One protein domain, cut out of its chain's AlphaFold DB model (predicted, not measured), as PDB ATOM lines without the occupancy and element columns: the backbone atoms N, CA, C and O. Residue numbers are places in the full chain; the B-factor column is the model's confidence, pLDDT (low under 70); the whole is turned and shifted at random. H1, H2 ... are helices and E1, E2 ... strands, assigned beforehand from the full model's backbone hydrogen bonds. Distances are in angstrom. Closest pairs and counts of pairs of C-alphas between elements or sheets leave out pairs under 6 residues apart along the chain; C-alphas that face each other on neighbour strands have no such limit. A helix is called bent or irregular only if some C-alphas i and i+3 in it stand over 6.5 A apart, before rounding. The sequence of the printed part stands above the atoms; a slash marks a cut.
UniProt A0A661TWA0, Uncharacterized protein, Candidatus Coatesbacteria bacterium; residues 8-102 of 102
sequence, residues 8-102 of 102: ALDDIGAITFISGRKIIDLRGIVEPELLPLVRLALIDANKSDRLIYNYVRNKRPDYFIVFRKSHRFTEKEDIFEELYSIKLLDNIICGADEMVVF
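This is residues 8 to 102 of the 102 residues of an uncharacterized protein of Candidatus Coatesbacteria bacterium (UniProt A0A661TWA0). A helical hairpin of H2 and H3 and a small flat sheet of three strands make two parts of a rounded body; H1 and the short strand E1 form a third part, and short H4 packs on H3. The sheet, in the order E2, E4, E3, is antiparallel; E2, H4 and E3 make a split strand-helix-strand unit, two strands running the same way with E4 between them, and its crossover is right-handed. The printed part has 95 residues, with four named helices and four named strands in the order H1, E1, H2, H3, E2, H4, E3, E4, and its class is mixed, helices and strands. It is compact, with a radius of gyration of the C-alphas of 12.9 A and spans of 30 by 28 by 27 A.

H1, residues 13 to 19, touches no helix. E1, residues 23 to 25, pairs with no named strand. H2, residues 32 to 40, and H3, residues 45 to 59, form a hairpin: they touch at a shallow tilt of 24 degrees, opposite ways, closest at the C-alphas of Leu 37 and Ser 48, 5.3 A; H3 uses residues 47 to 52 alone. H2 is only just irregular: C-alphas 33 and 36 are 6.8 A apart. E2, residues 63 to 67, is antiparallel to E4, residues 98 to 101, with N 100 and O 66 2.9 A apart. H4, residues 72 to 75, touches H3, closest at the C-alphas of Asp 49 and Arg 72, 6.8 A, and only grazes the sheet with residue 74. E3, residues 84 to 87, forms a hairpin with E4, with N 101 and O 84 2.8 A apart. Every O i to N i+4 pair is within hydrogen-bond range in H1 and H3, 3 of 5 in H2; H4 is too short for one.

H1 begins at C-alpha 13, (249.947, 156.187, 185.512). H2 is 13.6 A long, H3 21.0 A and E2 13.3 A. E4 ends at C-alpha 101, (235.602, 156.182, 178.803).

The C-alphas farthest apart, of Asn 58 and Asp 90, are 35.1 A apart. The printed part has no cut and no long link. Residue 77 alone has a pLDDT under 70.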
ATOM      1  N   ALA A   8     241.785 149.095 178.830       96.31
ATOM      2  CA  ALA A   8     242.753 149.550 177.831       96.31
ATOM      3  C   ALA A   8     242.965 151.061 177.962       96.31
ATOM      4  O   ALA A   8     241.992 151.813 177.956       96.31
ATOM      5  N   LEU A   9     244.220 151.492 178.115       96.12
ATOM      6  CA  LEU A   9     244.563 152.827 178.611       96.12
ATOM      7  C   LEU A   9     245.608 153.530 177.739       96.12
ATOM      8  O   LEU A   9     246.643 152.950 177.416       96.12
ATOM      9  N   ASP A  10     245.382 154.811 177.439       94.12
ATOM     10  CA  ASP A  10     246.431 155.702 176.911       94.12
ATOM     11  C   ASP A  10     247.399 156.193 177.993       94.12
ATOM     12  O   ASP A  10     248.563 156.460 177.701       94.12
ATOM     13  N   ASP A  11     246.899 156.374 179.214       92.62
ATOM     14  CA  ASP A  11     247.674 156.806 180.372       92.62
ATOM     15  C   ASP A  11     247.503 155.773 181.483       92.62
ATOM     16  O   ASP A  11     246.442 155.639 182.100       92.62
ATOM     17  N   ILE A  12     248.568 155.013 181.704       92.38
ATOM     18  CA  ILE A  12     248.596 153.935 182.685       92.38
ATOM     19  C   ILE A  12     249.006 154.410 184.078       92.38
ATOM     20  O   ILE A  12     249.100 153.569 184.961       92.38
ATOM     21  N   GLY A  13     249.287 155.696 184.302       86.56
ATOM     22  CA  GLY A  13     249.947 156.187 185.512       86.56
ATOM     23  C   GLY A  13     249.188 155.902 186.813       86.56
ATOM     24  O   GLY A  13     249.276 154.823 187.405       86.56
ATOM     25  N   ALA A  14     248.465 156.903 187.316       88.81
ATOM     26  CA  ALA A  14     247.836 156.818 188.635       88.81
ATOM     27  C   ALA A  14     246.782 155.703 188.717       88.81
ATOM     28  O   ALA A  14     246.700 155.001 189.724       88.81
ATOM     29  N   ILE A  15     245.995 155.508 187.654       89.94
ATOM     30  CA  ILE A  15     244.903 154.532 187.656       89.94
ATOM     31  C   ILE A  15     245.416 153.097 187.790       89.94
ATOM     32  O   ILE A  15     244.856 152.345 188.579       89.94
ATOM     33  N   THR A  16     246.499 152.704 187.117       91.94
ATOM     34  CA  THR A  16     247.018 151.329 187.246       91.94
ATOM     35  C   THR A  16     247.563 151.094 188.650       91.94
ATOM     36  O   THR A  16     247.248 150.078 189.265       91.94
ATOM     37  N   PHE A  17     248.309 152.062 189.195       91.38
ATOM     38  CA  PHE A  17     248.893 151.958 190.533       91.38
ATOM     39  C   PHE A  17     247.837 151.896 191.645       91.38
ATOM     40  O   PHE A  17     247.904 151.030 192.510       91.38
ATOM     41  N   ILE A  18     246.855 152.802 191.623       94.31
ATOM     42  CA  ILE A  18     245.833 152.905 192.677       94.31
ATOM     43  C   ILE A  18     244.841 151.745 192.588       94.31
ATOM     44  O   ILE A  18     244.369 151.245 193.604       94.31
ATOM     45  N   SER A  19     244.479 151.354 191.368       93.38
ATOM     46  CA  SER A  19     243.340 150.472 191.136       93.38
ATOM     47  C   SER A  19     243.707 148.987 191.138       93.38
ATOM     48  O   SER A  19     242.813 148.165 191.329       93.38
ATOM     49  N   GLY A  20     244.978 148.641 190.887       92.75
ATOM     50  CA  GLY A  20     245.457 147.256 190.794       92.75
ATOM     51  C   GLY A  20     244.826 146.431 189.666       92.75
ATOM     52  O   GLY A  20     245.003 145.214 189.626       92.75
ATOM     53  N   ARG A  21     244.067 147.068 188.764       95.25
ATOM     54  CA  ARG A  21     243.348 146.391 187.682       95.25
ATOM     55  C   ARG A  21     244.302 145.855 186.631       95.25
ATOM     56  O   ARG A  21     245.386 146.392 186.403       95.25
ATOM     57  N   LYS A  22     243.856 144.807 185.942       96.19
ATOM     58  CA  LYS A  22     244.525 144.337 184.735       96.19
ATOM     59  C   LYS A  22     244.389 145.413 183.658       96.19
ATOM     60  O   LYS A  22     243.308 145.980 183.491       96.19
ATOM     61  N   ILE A  23     245.461 145.663 182.912       97.19
ATOM     62  CA  ILE A  23     245.481 146.704 181.884       97.19
ATOM     63  C   ILE A  23     246.069 146.221 180.555       97.19
ATOM     64  O   ILE A  23     246.828 145.254 180.523       97.19
ATOM     65  N   ILE A  24     245.727 146.931 179.485       97.19
ATOM     66  CA  ILE A  24     246.442 147.007 178.213       97.19
ATOM     67  C   ILE A  24     246.994 148.425 178.121       97.19
ATOM     68  O   ILE A  24     246.228 149.391 178.101       97.19
ATOM     69  N   ASP A  25     248.312 148.551 178.045       96.06
ATOM     70  CA  ASP A  25     248.978 149.835 177.857       96.06
ATOM     71  C   ASP A  25     249.107 150.175 176.370       96.06
ATOM     72  O   ASP A  25     249.963 149.639 175.665       96.06
ATOM     73  N   LEU A  26     248.296 151.113 175.890       95.25
ATOM     74  CA  LEU A  26     248.257 151.493 174.476       95.25
ATOM     75  C   LEU A  26     249.499 152.267 174.018       95.25
ATOM     76  O   LEU A  26     249.679 152.476 172.816       95.25
ATOM     77  N   ARG A  27     250.365 152.692 174.946       92.94
ATOM     78  CA  ARG A  27     251.626 153.390 174.657       92.94
ATOM     79  C   ARG A  27     252.839 152.469 174.690       92.94
ATOM     80  O   ARG A  27     253.913 152.880 174.250       92.94
ATOM     81  N   GLY A  28     252.665 151.224 175.128       94.31
ATOM     82  CA  GLY A  28     253.700 150.195 175.119       94.31
ATOM     83  C   GLY A  28     254.852 150.435 176.100       94.31
ATOM     84  O   GLY A  28     255.950 149.925 175.890       94.31
ATOM     85  N   ILE A  29     254.622 151.204 177.164       93.69
ATOM     86  CA  ILE A  29     255.542 151.377 178.296       93.69
ATOM     87  C   ILE A  29     255.710 150.042 179.033       93.69
ATOM     88  O   ILE A  29     256.836 149.642 179.328       93.69
ATOM     89  N   VAL A  30     254.604 149.341 179.295       94.31
ATOM     90  CA  VAL A  30     254.585 148.013 179.937       94.31
ATOM     91  C   VAL A  30     254.026 146.904 179.038       94.31
ATOM     92  O   VAL A  30     254.069 145.745 179.430       94.31
ATOM     93  N   GLU A  31     253.565 147.242 177.827       94.81
ATOM     94  CA  GLU A  31     253.077 146.298 176.804       94.81
ATOM     95  C   GLU A  31     253.952 146.392 175.530       94.81
ATOM     96  O   GLU A  31     253.593 147.050 174.545       94.81
ATOM     97  N   PRO A  32     255.169 145.815 175.537       94.38
ATOM     98  CA  PRO A  32     256.188 146.078 174.520       94.38
ATOM     99  C   PRO A  32     255.793 145.644 173.101       94.38
ATOM    100  O   PRO A  32     256.316 146.198 172.132       94.38
ATOM    101  N   GLU A  33     254.861 144.702 172.932       94.06
ATOM    102  CA  GLU A  33     254.352 144.317 171.610       94.06
ATOM    103  C   GLU A  33     253.598 145.439 170.883       94.06
ATOM    104  O   GLU A  33     253.459 145.380 169.660       94.06
ATOM    105  N   LEU A  34     253.131 146.465 171.605       95.25
ATOM    106  CA  LEU A  34     252.463 147.621 171.016       95.25
ATOM    107  C   LEU A  34     253.452 148.700 170.565       95.25
ATOM    108  O   LEU A  34     253.110 149.494 169.688       95.25
ATOM    109  N   LEU A  35     254.703 148.697 171.045       96.06
ATOM    110  CA  LEU A  35     255.712 149.697 170.661       96.06
ATOM    111  C   LEU A  35     255.944 149.814 169.144       96.06
ATOM    112  O   LEU A  35     256.054 150.945 168.659       96.06
ATOM    113  N   PRO A  36     256.015 148.722 168.353       97.00
ATOM    114  CA  PRO A  36     256.123 148.833 166.901       97.00
ATOM    115  C   PRO A  36     254.937 149.575 166.275       97.00
ATOM    116  O   PRO A  36     255.129 150.337 165.330       97.00
ATOM    117  N   LEU A  37     253.727 149.388 166.811       95.75
ATOM    118  CA  LEU A  37     252.519 150.063 166.334       95.75
ATOM    119  C   LEU A  37     252.517 151.536 166.749       95.75
ATOM    120  O   LEU A  37     252.271 152.405 165.915       95.75
ATOM    121  N   VAL A  38     252.888 151.839 167.993       94.00
ATOM    122  CA  VAL A  38     253.041 153.219 168.480       94.00
ATOM    123  C   VAL A  38     254.053 153.985 167.624       94.00
ATOM    124  O   VAL A  38     253.775 155.092 167.173       94.00
ATOM    125  N   ARG A  39     255.202 153.379 167.301       95.81
ATOM    126  CA  ARG A  39     256.201 153.984 166.402       95.81
ATOM    127  C   ARG A  39     255.701 154.125 164.970       95.81
ATOM    128  O   ARG A  39     256.030 155.107 164.310       95.81
ATOM    129  N   LEU A  40     254.899 153.174 164.489       96.69
ATOM    130  CA  LEU A  40     254.290 153.245 163.163       96.69
ATOM    131  C   LEU A  40     253.394 154.479 163.014       96.69
ATOM    132  O   LEU A  40     253.311 155.007 161.910       96.69
ATOM    133  N   ALA A  41     252.788 154.986 164.094       93.06
ATOM    134  CA  ALA A  41     251.947 156.181 164.035       93.06
ATOM    135  C   ALA A  41     252.700 157.433 163.543       93.06
ATOM    136  O   ALA A  41     252.089 158.316 162.948       93.06
ATOM    137  N   LEU A  42     254.029 157.480 163.717       93.62
ATOM    138  CA  LEU A  42     254.886 158.564 163.219       93.62
ATOM    139  C   LEU A  42     255.048 158.560 161.690       93.62
ATOM    140  O   LEU A  42     255.495 159.550 161.117       93.62
ATOM    141  N   ILE A  43     254.730 157.440 161.036       97.00
ATOM    142  CA  ILE A  43     254.887 157.231 159.590       97.00
ATOM    143  C   ILE A  43     253.512 157.114 158.923       97.00
ATOM    144  O   ILE A  43     253.276 157.693 157.866       97.00
ATOM    145  N   ASP A  44     252.607 156.350 159.535       96.06
ATOM    146  CA  ASP A  44     251.263 156.057 159.043       96.06
ATOM    147  C   ASP A  44     250.303 155.856 160.230       96.06
ATOM    148  O   ASP A  44     250.058 154.735 160.694       96.06
ATOM    149  N   ALA A  45     249.758 156.970 160.725       91.25
ATOM    150  CA  ALA A  45     248.794 156.991 161.826       91.25
ATOM    151  C   ALA A  45     247.547 156.138 161.539       91.25
ATOM    152  O   ALA A  45     247.103 155.391 162.402       91.25
ATOM    153  N   ASN A  46     247.027 156.150 160.305       91.25
ATOM    154  CA  ASN A  46     245.823 155.384 159.962       91.25
ATOM    155  C   ASN A  46     246.066 153.870 160.046       91.25
ATOM    156  O   ASN A  46     245.199 153.107 160.485       91.25
ATOM    157  N   LYS A  47     247.236 153.407 159.595       95.12
ATOM    158  CA  LYS A  47     247.610 151.995 159.702       95.12
ATOM    159  C   LYS A  47     247.887 151.600 161.147       95.12
ATOM    160  O   LYS A  47     247.480 150.504 161.527       95.12
ATOM    161  N   SER A  48     248.549 152.460 161.921       94.81
ATOM    162  CA  SER A  48     248.771 152.233 163.351       94.81
ATOM    163  C   SER A  48     247.447 152.078 164.104       94.81
ATOM    164  O   SER A  48     247.210 151.013 164.674       94.81
ATOM    165  N   ASP A  49     246.534 153.044 163.974       92.38
ATOM    166  CA  ASP A  49     245.218 153.036 164.625       92.38
ATOM    167  C   ASP A  49     244.431 151.763 164.323       92.38
ATOM    168  O   ASP A  49     243.890 151.121 165.220       92.38
ATOM    169  N   ARG A  50     244.397 151.339 163.053       92.25
ATOM    170  CA  ARG A  50     243.706 150.103 162.659       92.25
ATOM    171  C   ARG A  50     244.309 148.867 163.332       92.25
ATOM    172  O   ARG A  50     243.578 147.940 163.677       92.25
ATOM    173  N   LEU A  51     245.632 148.810 163.466       95.25
ATOM    174  CA  LEU A  51     246.322 147.678 164.085       95.25
ATOM    175  C   LEU A  51     246.145 147.673 165.607       95.25
ATOM    176  O   LEU A  51     245.881 146.607 166.160       95.25
ATOM    177  N   ILE A  52     246.211 148.840 166.257       93.94
ATOM    178  CA  ILE A  52     245.925 148.998 167.690       93.94
ATOM    179  C   ILE A  52     244.476 148.598 167.976       93.94
ATOM    180  O   ILE A  52     244.242 147.756 168.838       93.94
ATOM    181  N   TYR A  53     243.513 149.093 167.194       92.31
ATOM    182  CA  TYR A  53     242.109 148.696 167.312       92.31
ATOM    183  C   TYR A  53     241.931 147.176 167.225       92.31
ATOM    184  O   TYR A  53     241.287 146.574 168.080       92.31
ATOM    185  N   ASN A  54     242.538 146.524 166.227       93.06
ATOM    186  CA  ASN A  54     242.454 145.070 166.087       93.06
ATOM    187  C   ASN A  54     243.088 144.332 167.276       93.06
ATOM    188  O   ASN A  54     242.540 143.328 167.730       93.06
ATOM    189  N   TYR A  55     244.221 144.819 167.786       94.12
ATOM    190  CA  TYR A  55     244.869 144.257 168.969       94.12
ATOM    191  C   TYR A  55     243.945 144.336 170.192       94.12
ATOM    192  O   TYR A  55     243.669 143.315 170.826       94.12
ATOM    193  N   VAL A  56     243.400 145.523 170.474       92.44
ATOM    194  CA  VAL A  56     242.486 145.775 171.598       92.44
ATOM    195  C   VAL A  56     241.215 144.938 171.462       92.44
ATOM    196  O   VAL A  56     240.837 144.228 172.393       92.44
ATOM    197  N   ARG A  57     240.603 144.921 170.273       91.31
ATOM    198  CA  ARG A  57     239.405 144.125 169.972       91.31
ATOM    199  C   ARG A  57     239.617 142.634 170.227       91.31
ATOM    200  O   ARG A  57     238.718 141.975 170.740       91.31
ATOM    201  N   ASN A  58     240.788 142.097 169.889       94.69
ATOM    202  CA  ASN A  58     241.107 140.689 170.129       94.69
ATOM    203  C   ASN A  58     241.286 140.374 171.620       94.69
ATOM    204  O   ASN A  58     240.961 139.270 172.054       94.69
ATOM    205  N   LYS A  59     241.796 141.329 172.402       95.00
ATOM    206  CA  LYS A  59     242.006 141.180 173.849       95.00
ATOM    207  C   LYS A  59     240.727 141.392 174.665       95.00
ATOM    208  O   LYS A  59     240.670 140.877 175.775       95.00
ATOM    209  N   ARG A  60     239.725 142.086 174.107       94.69
ATOM    210  CA  ARG A  60     238.393 142.322 174.697       94.69
ATOM    211  C   ARG A  60     238.455 142.910 176.123       94.69
ATOM    212  O   ARG A  60     238.007 142.241 177.052       94.69
ATOM    213  N   PRO A  61     239.036 144.109 176.317       95.81
ATOM    214  CA  PRO A  61     238.903 144.817 177.590       95.81
ATOM    215  C   PRO A  61     237.439 145.196 177.853       95.81
ATOM    216  O   PRO A  61     236.654 145.324 176.912       95.81
ATOM    217  N   ASP A  62     237.099 145.388 179.126       96.12
ATOM    218  CA  ASP A  62     235.777 145.840 179.565       96.12
ATOM    219  C   ASP A  62     235.570 147.334 179.307       96.12
ATOM    220  O   ASP A  62     234.448 147.752 179.051       96.12
ATOM    221  N   TYR A  63     236.652 148.120 179.369       95.56
ATOM    222  CA  TYR A  63     236.619 149.565 179.143       95.56
ATOM    223  C   TYR A  63     237.810 150.043 178.321       95.56
ATOM    224  O   TYR A  63     238.933 149.537 178.455       95.56
ATOM    225  N   PHE A  64     237.579 151.078 177.522       94.19
ATOM    226  CA  PHE A  64     238.592 151.788 176.753       94.19
ATOM    227  C   PHE A  64     238.679 153.235 177.241       94.19
ATOM    228  O   PHE A  64     237.756 154.022 177.051       94.19
ATOM    229  N   ILE A  65     239.788 153.591 177.893       94.88
ATOM    230  CA  ILE A  65     239.984 154.904 178.517       94.88
ATOM    231  C   ILE A  65     241.142 155.613 177.832       94.88
ATOM    232  O   ILE A  65     242.316 155.291 178.036       94.88
ATOM    233  N   VAL A  66     240.813 156.601 177.012       94.50
ATOM    234  CA  VAL A  66     241.795 157.275 176.163       94.50
ATOM    235  C   VAL A  66     241.570 158.767 176.098       94.50
ATOM    236  O   VAL A  66     240.511 159.286 176.451       94.50
ATOM    237  N   PHE A  67     242.570 159.473 175.588       93.94
ATOM    238  CA  PHE A  67     242.356 160.829 175.119       93.94
ATOM    239  C   PHE A  67     241.561 160.784 173.812       93.94
ATOM    240  O   PHE A  67     241.952 160.070 172.884       93.94
ATOM    241  N   ARG A  68     240.468 161.553 173.700       91.44
ATOM    242  CA  ARG A  68     239.538 161.439 172.559       91.44
ATOM    243  C   ARG A  68     240.254 161.558 171.213       91.44
ATOM    244  O   ARG A  68     239.952 160.811 170.298       91.44
ATOM    245  N   LYS A  69     241.244 162.443 171.102       89.44
ATOM    246  CA  LYS A  69     241.971 162.716 169.850       89.44
ATOM    247  C   LYS A  69     243.140 161.761 169.565       89.44
ATOM    248  O   LYS A  69     243.785 161.909 168.531       89.44
ATOM    249  N   SER A  70     243.450 160.817 170.456       88.31
ATOM    250  CA  SER A  70     244.619 159.936 170.301       88.31
ATOM    251  C   SER A  70     244.476 158.878 169.225       88.31
ATOM    252  O   SER A  70     245.485 158.444 168.680       88.31
ATOM    253  N   HIS A  71     243.249 158.436 168.965       86.56
ATOM    254  CA  HIS A  71     242.964 157.337 168.054       86.56
ATOM    255  C   HIS A  71     241.735 157.703 167.243       86.56
ATOM    256  O   HIS A  71     240.682 157.942 167.813       86.56
ATOM    257  N   ARG A  72     241.800 157.695 165.916       83.19
ATOM    258  CA  ARG A  72     240.680 158.136 165.065       83.19
ATOM    259  C   ARG A  72     239.429 157.267 165.183       83.19
ATOM    260  O   ARG A  72     238.356 157.662 164.741       83.19
ATOM    261  N   PHE A  73     239.553 156.057 165.721       78.50
ATOM    262  CA  PHE A  73     238.412 155.167 165.922       78.50
ATOM    263  C   PHE A  73     237.536 155.550 167.125       78.50
ATOM    264  O   PHE A  73     236.444 155.013 167.237       78.50
ATOM    265  N   THR A  74     237.962 156.480 167.984       82.56
ATOM    266  CA  THR A  74     237.123 157.057 169.056       82.56
ATOM    267  C   THR A  74     236.064 158.023 168.516       82.56
ATOM    268  O   THR A  74     235.092 158.309 169.204       82.56
ATOM    269  N   GLU A  75     236.236 158.527 167.288       78.81
ATOM    270  CA  GLU A  75     235.261 159.380 166.591       78.81
ATOM    271  C   GLU A  75     234.108 158.561 165.980       78.81
ATOM    272  O   GLU A  75     233.181 159.121 165.399       78.81
ATOM    273  N   LYS A  76     234.179 157.227 166.060       72.56
ATOM    274  CA  LYS A  76     233.219 156.305 165.453       72.56
ATOM    275  C   LYS A  76     232.203 155.810 166.480       72.56
ATOM    276  O   LYS A  76     232.439 154.822 167.173       72.56
ATOM    277  N   GLU A  77     231.059 156.485 166.525       65.12
ATOM    278  CA  GLU A  77     229.929 156.167 167.415       65.12
ATOM    279  C   GLU A  77     229.298 154.784 167.150       65.12
ATOM    280  O   GLU A  77     228.565 154.267 167.983       65.12
ATOM    281  N   ASP A  78     229.577 154.151 166.006       78.00
ATOM    282  CA  ASP A  78     229.030 152.838 165.641       78.00
ATOM    283  C   ASP A  78     229.787 151.647 166.260       78.00
ATOM    284  O   ASP A  78     229.349 150.503 166.130       78.00
ATOM    285  N   ILE A  79     230.925 151.897 166.919       79.50
ATOM    286  CA  ILE A  79     231.816 150.852 167.450       79.50
ATOM    287  C   ILE A  79     231.893 150.877 168.980       79.50
ATOM    288  O   ILE A  79     232.055 149.822 169.595       79.50
ATOM    289  N   PHE A  80     231.782 152.059 169.584       84.00
ATOM    290  CA  PHE A  80     231.938 152.270 171.018       84.00
ATOM    291  C   PHE A  80     230.736 153.021 171.588       84.00
ATOM    292  O   PHE A  80     230.239 153.958 170.969       84.00
ATOM    293  N   GLU A  81     230.305 152.636 172.787       90.06
ATOM    294  CA  GLU A  81     229.348 153.408 173.575       90.06
ATOM    295  C   GLU A  81     230.134 154.342 174.492       90.06
ATOM    296  O   GLU A  81     230.901 153.886 175.329       90.06
ATOM    297  N   GLU A  82     229.982 155.654 174.332       93.06
ATOM    298  CA  GLU A  82     230.598 156.596 175.264       93.06
ATOM    299  C   GLU A  82     229.848 156.584 176.599       93.06
ATOM    300  O   GLU A  82     228.688 156.987 176.678       93.06
ATOM    301  N   LEU A  83     230.533 156.169 177.665       94.44
ATOM    302  CA  LEU A  83     229.965 156.102 179.010       94.44
ATOM    303  C   LEU A  83     230.204 157.388 179.803       94.44
ATOM    304  O   LEU A  83     229.373 157.782 180.624       94.44
ATOM    305  N   TYR A  84     231.365 158.018 179.609       95.12
ATOM    306  CA  TYR A  84     231.752 159.229 180.328       95.12
ATOM    307  C   TYR A  84     232.889 159.967 179.619       95.12
ATOM    308  O   TYR A  84     233.834 159.339 179.151       95.12
ATOM    309  N   SER A  85     232.872 161.297 179.629       95.31
ATOM    310  CA  SER A  85     233.997 162.113 179.170       95.31
ATOM    311  C   SER A  85     234.223 163.327 180.062       95.31
ATOM    312  O   SER A  85     233.318 163.824 180.737       95.31
ATOM    313  N   ILE A  86     235.469 163.799 180.099       95.44
ATOM    314  CA  ILE A  86     235.851 164.999 180.834       95.44
ATOM    315  C   ILE A  86     236.848 165.840 180.045       95.44
ATOM    316  O   ILE A  86     237.864 165.344 179.558       95.44
ATOM    317  N   LYS A  87     236.558 167.142 179.960       96.25
ATOM    318  CA  LYS A  87     237.476 168.139 179.407       96.25
ATOM    319  C   LYS A  87     238.464 168.604 180.470       96.25
ATOM    320  O   LYS A  87     238.074 169.000 181.567       96.25
ATOM    321  N   LEU A  88     239.740 168.600 180.115       93.25
ATOM    322  CA  LEU A  88     240.850 169.036 180.948       93.25
ATOM    323  C   LEU A  88     241.134 170.514 180.652       93.25
ATOM    324  O   LEU A  88     241.839 170.842 179.702       93.25
ATOM    325  N   LEU A  89     240.531 171.412 181.439       92.69
ATOM    326  CA  LEU A  89     240.628 172.864 181.217       92.69
ATOM    327  C   LEU A  89     242.018 173.432 181.534       92.69
ATOM    328  O   LEU A  89     242.467 174.351 180.857       92.69
ATOM    329  N   ASP A  90     242.686 172.873 182.543       92.75
ATOM    330  CA  ASP A  90     244.060 173.214 182.922       92.75
ATOM    331  C   ASP A  90     244.985 172.035 182.596       92.75
ATOM    332  O   ASP A  90     245.418 171.274 183.464       92.75
ATOM    333  N   ASN A  91     245.187 171.803 181.297       89.19
ATOM    334  CA  ASN A  91     245.988 170.687 180.812       89.19
ATOM    335  C   ASN A  91     247.466 171.082 180.637       89.19
ATOM    336  O   ASN A  91     247.867 171.568 179.581       89.19
ATOM    337  N   ILE A  92     248.274 170.831 181.668       90.88
ATOM    338  CA  ILE A  92     249.720 171.119 181.658       90.88
ATOM    339  C   ILE A  92     250.544 169.921 181.149       90.88
ATOM    340  O   ILE A  92     251.612 170.114 180.570       90.88
ATOM    341  N   ILE A  93     250.074 168.686 181.374       88.00
ATOM    342  CA  ILE A  93     250.886 167.465 181.201       88.00
ATOM    343  C   ILE A  93     250.208 166.332 180.414       88.00
ATOM    344  O   ILE A  93     250.890 165.393 180.010       88.00
ATOM    345  N   CYS A  94     248.891 166.371 180.212       89.75
ATOM    346  CA  CYS A  94     248.144 165.281 179.586       89.75
ATOM    347  C   CYS A  94     248.192 165.356 178.053       89.75
ATOM    348  O   CYS A  94     248.279 166.431 177.458       89.75
ATOM    349  N   GLY A  95     248.072 164.193 177.404       84.81
ATOM    350  CA  GLY A  95     248.234 164.050 175.952       84.81
ATOM    351  C   GLY A  95     247.167 164.738 175.092       84.81
ATOM    352  O   GLY A  95     247.425 165.001 173.920       84.81
ATOM    353  N   ALA A  96     245.990 165.051 175.647       91.31
ATOM    354  CA  ALA A  96     244.967 165.870 174.992       91.31
ATOM    355  C   ALA A  96     244.054 166.571 176.009       91.31
ATOM    356  O   ALA A  96     244.120 166.319 177.206       91.31
ATOM    357  N   ASP A  97     243.169 167.433 175.507       93.81
ATOM    358  CA  ASP A  97     242.213 168.252 176.259       93.81
ATOM    359  C   ASP A  97     240.942 167.514 176.704       93.81
ATOM    360  O   ASP A  97     240.108 168.098 177.393       93.81
ATOM    361  N   GLU A  98     240.767 166.248 176.331       94.94
ATOM    362  CA  GLU A  98     239.591 165.462 176.698       94.94
ATOM    363  C   GLU A  98     239.951 163.990 176.884       94.94
ATOM    364  O   GLU A  98     240.547 163.375 175.996       94.94
ATOM    365  N   MET A  99     239.554 163.431 178.026       94.19
ATOM    366  CA  MET A  99     239.582 161.994 178.288       94.19
ATOM    367  C   MET A  99     238.174 161.427 178.196       94.19
ATOM    368  O   MET A  99     237.217 162.054 178.647       94.19
ATOM    369  N   VAL A 100     238.062 160.230 177.643       94.56
ATOM    370  CA  VAL A 100     236.797 159.538 177.424       94.56
ATOM    371  C   VAL A 100     236.916 158.084 177.870       94.56
ATOM    372  O   VAL A 100     237.973 157.467 177.734       94.56
ATOM    373  N   VAL A 101     235.829 157.575 178.436       95.12
ATOM    374  CA  VAL A 101     235.602 156.182 178.803       95.12
ATOM    375  C   VAL A 101     234.541 155.642 177.861       95.12
ATOM    376  O   VAL A 101     233.417 156.154 177.835       95.12
ATOM    377  N   PHE A 102     234.914 154.603 177.130       93.50
ATOM    378  CA  PHE A 102     233.998 153.728 176.417       93.50
ATOM    379  C   PHE A 102     233.895 152.383 177.135       93.50
ATOM    380  O   PHE A 102     234.909 151.982 177.761       93.50
TER     381      PHE A 102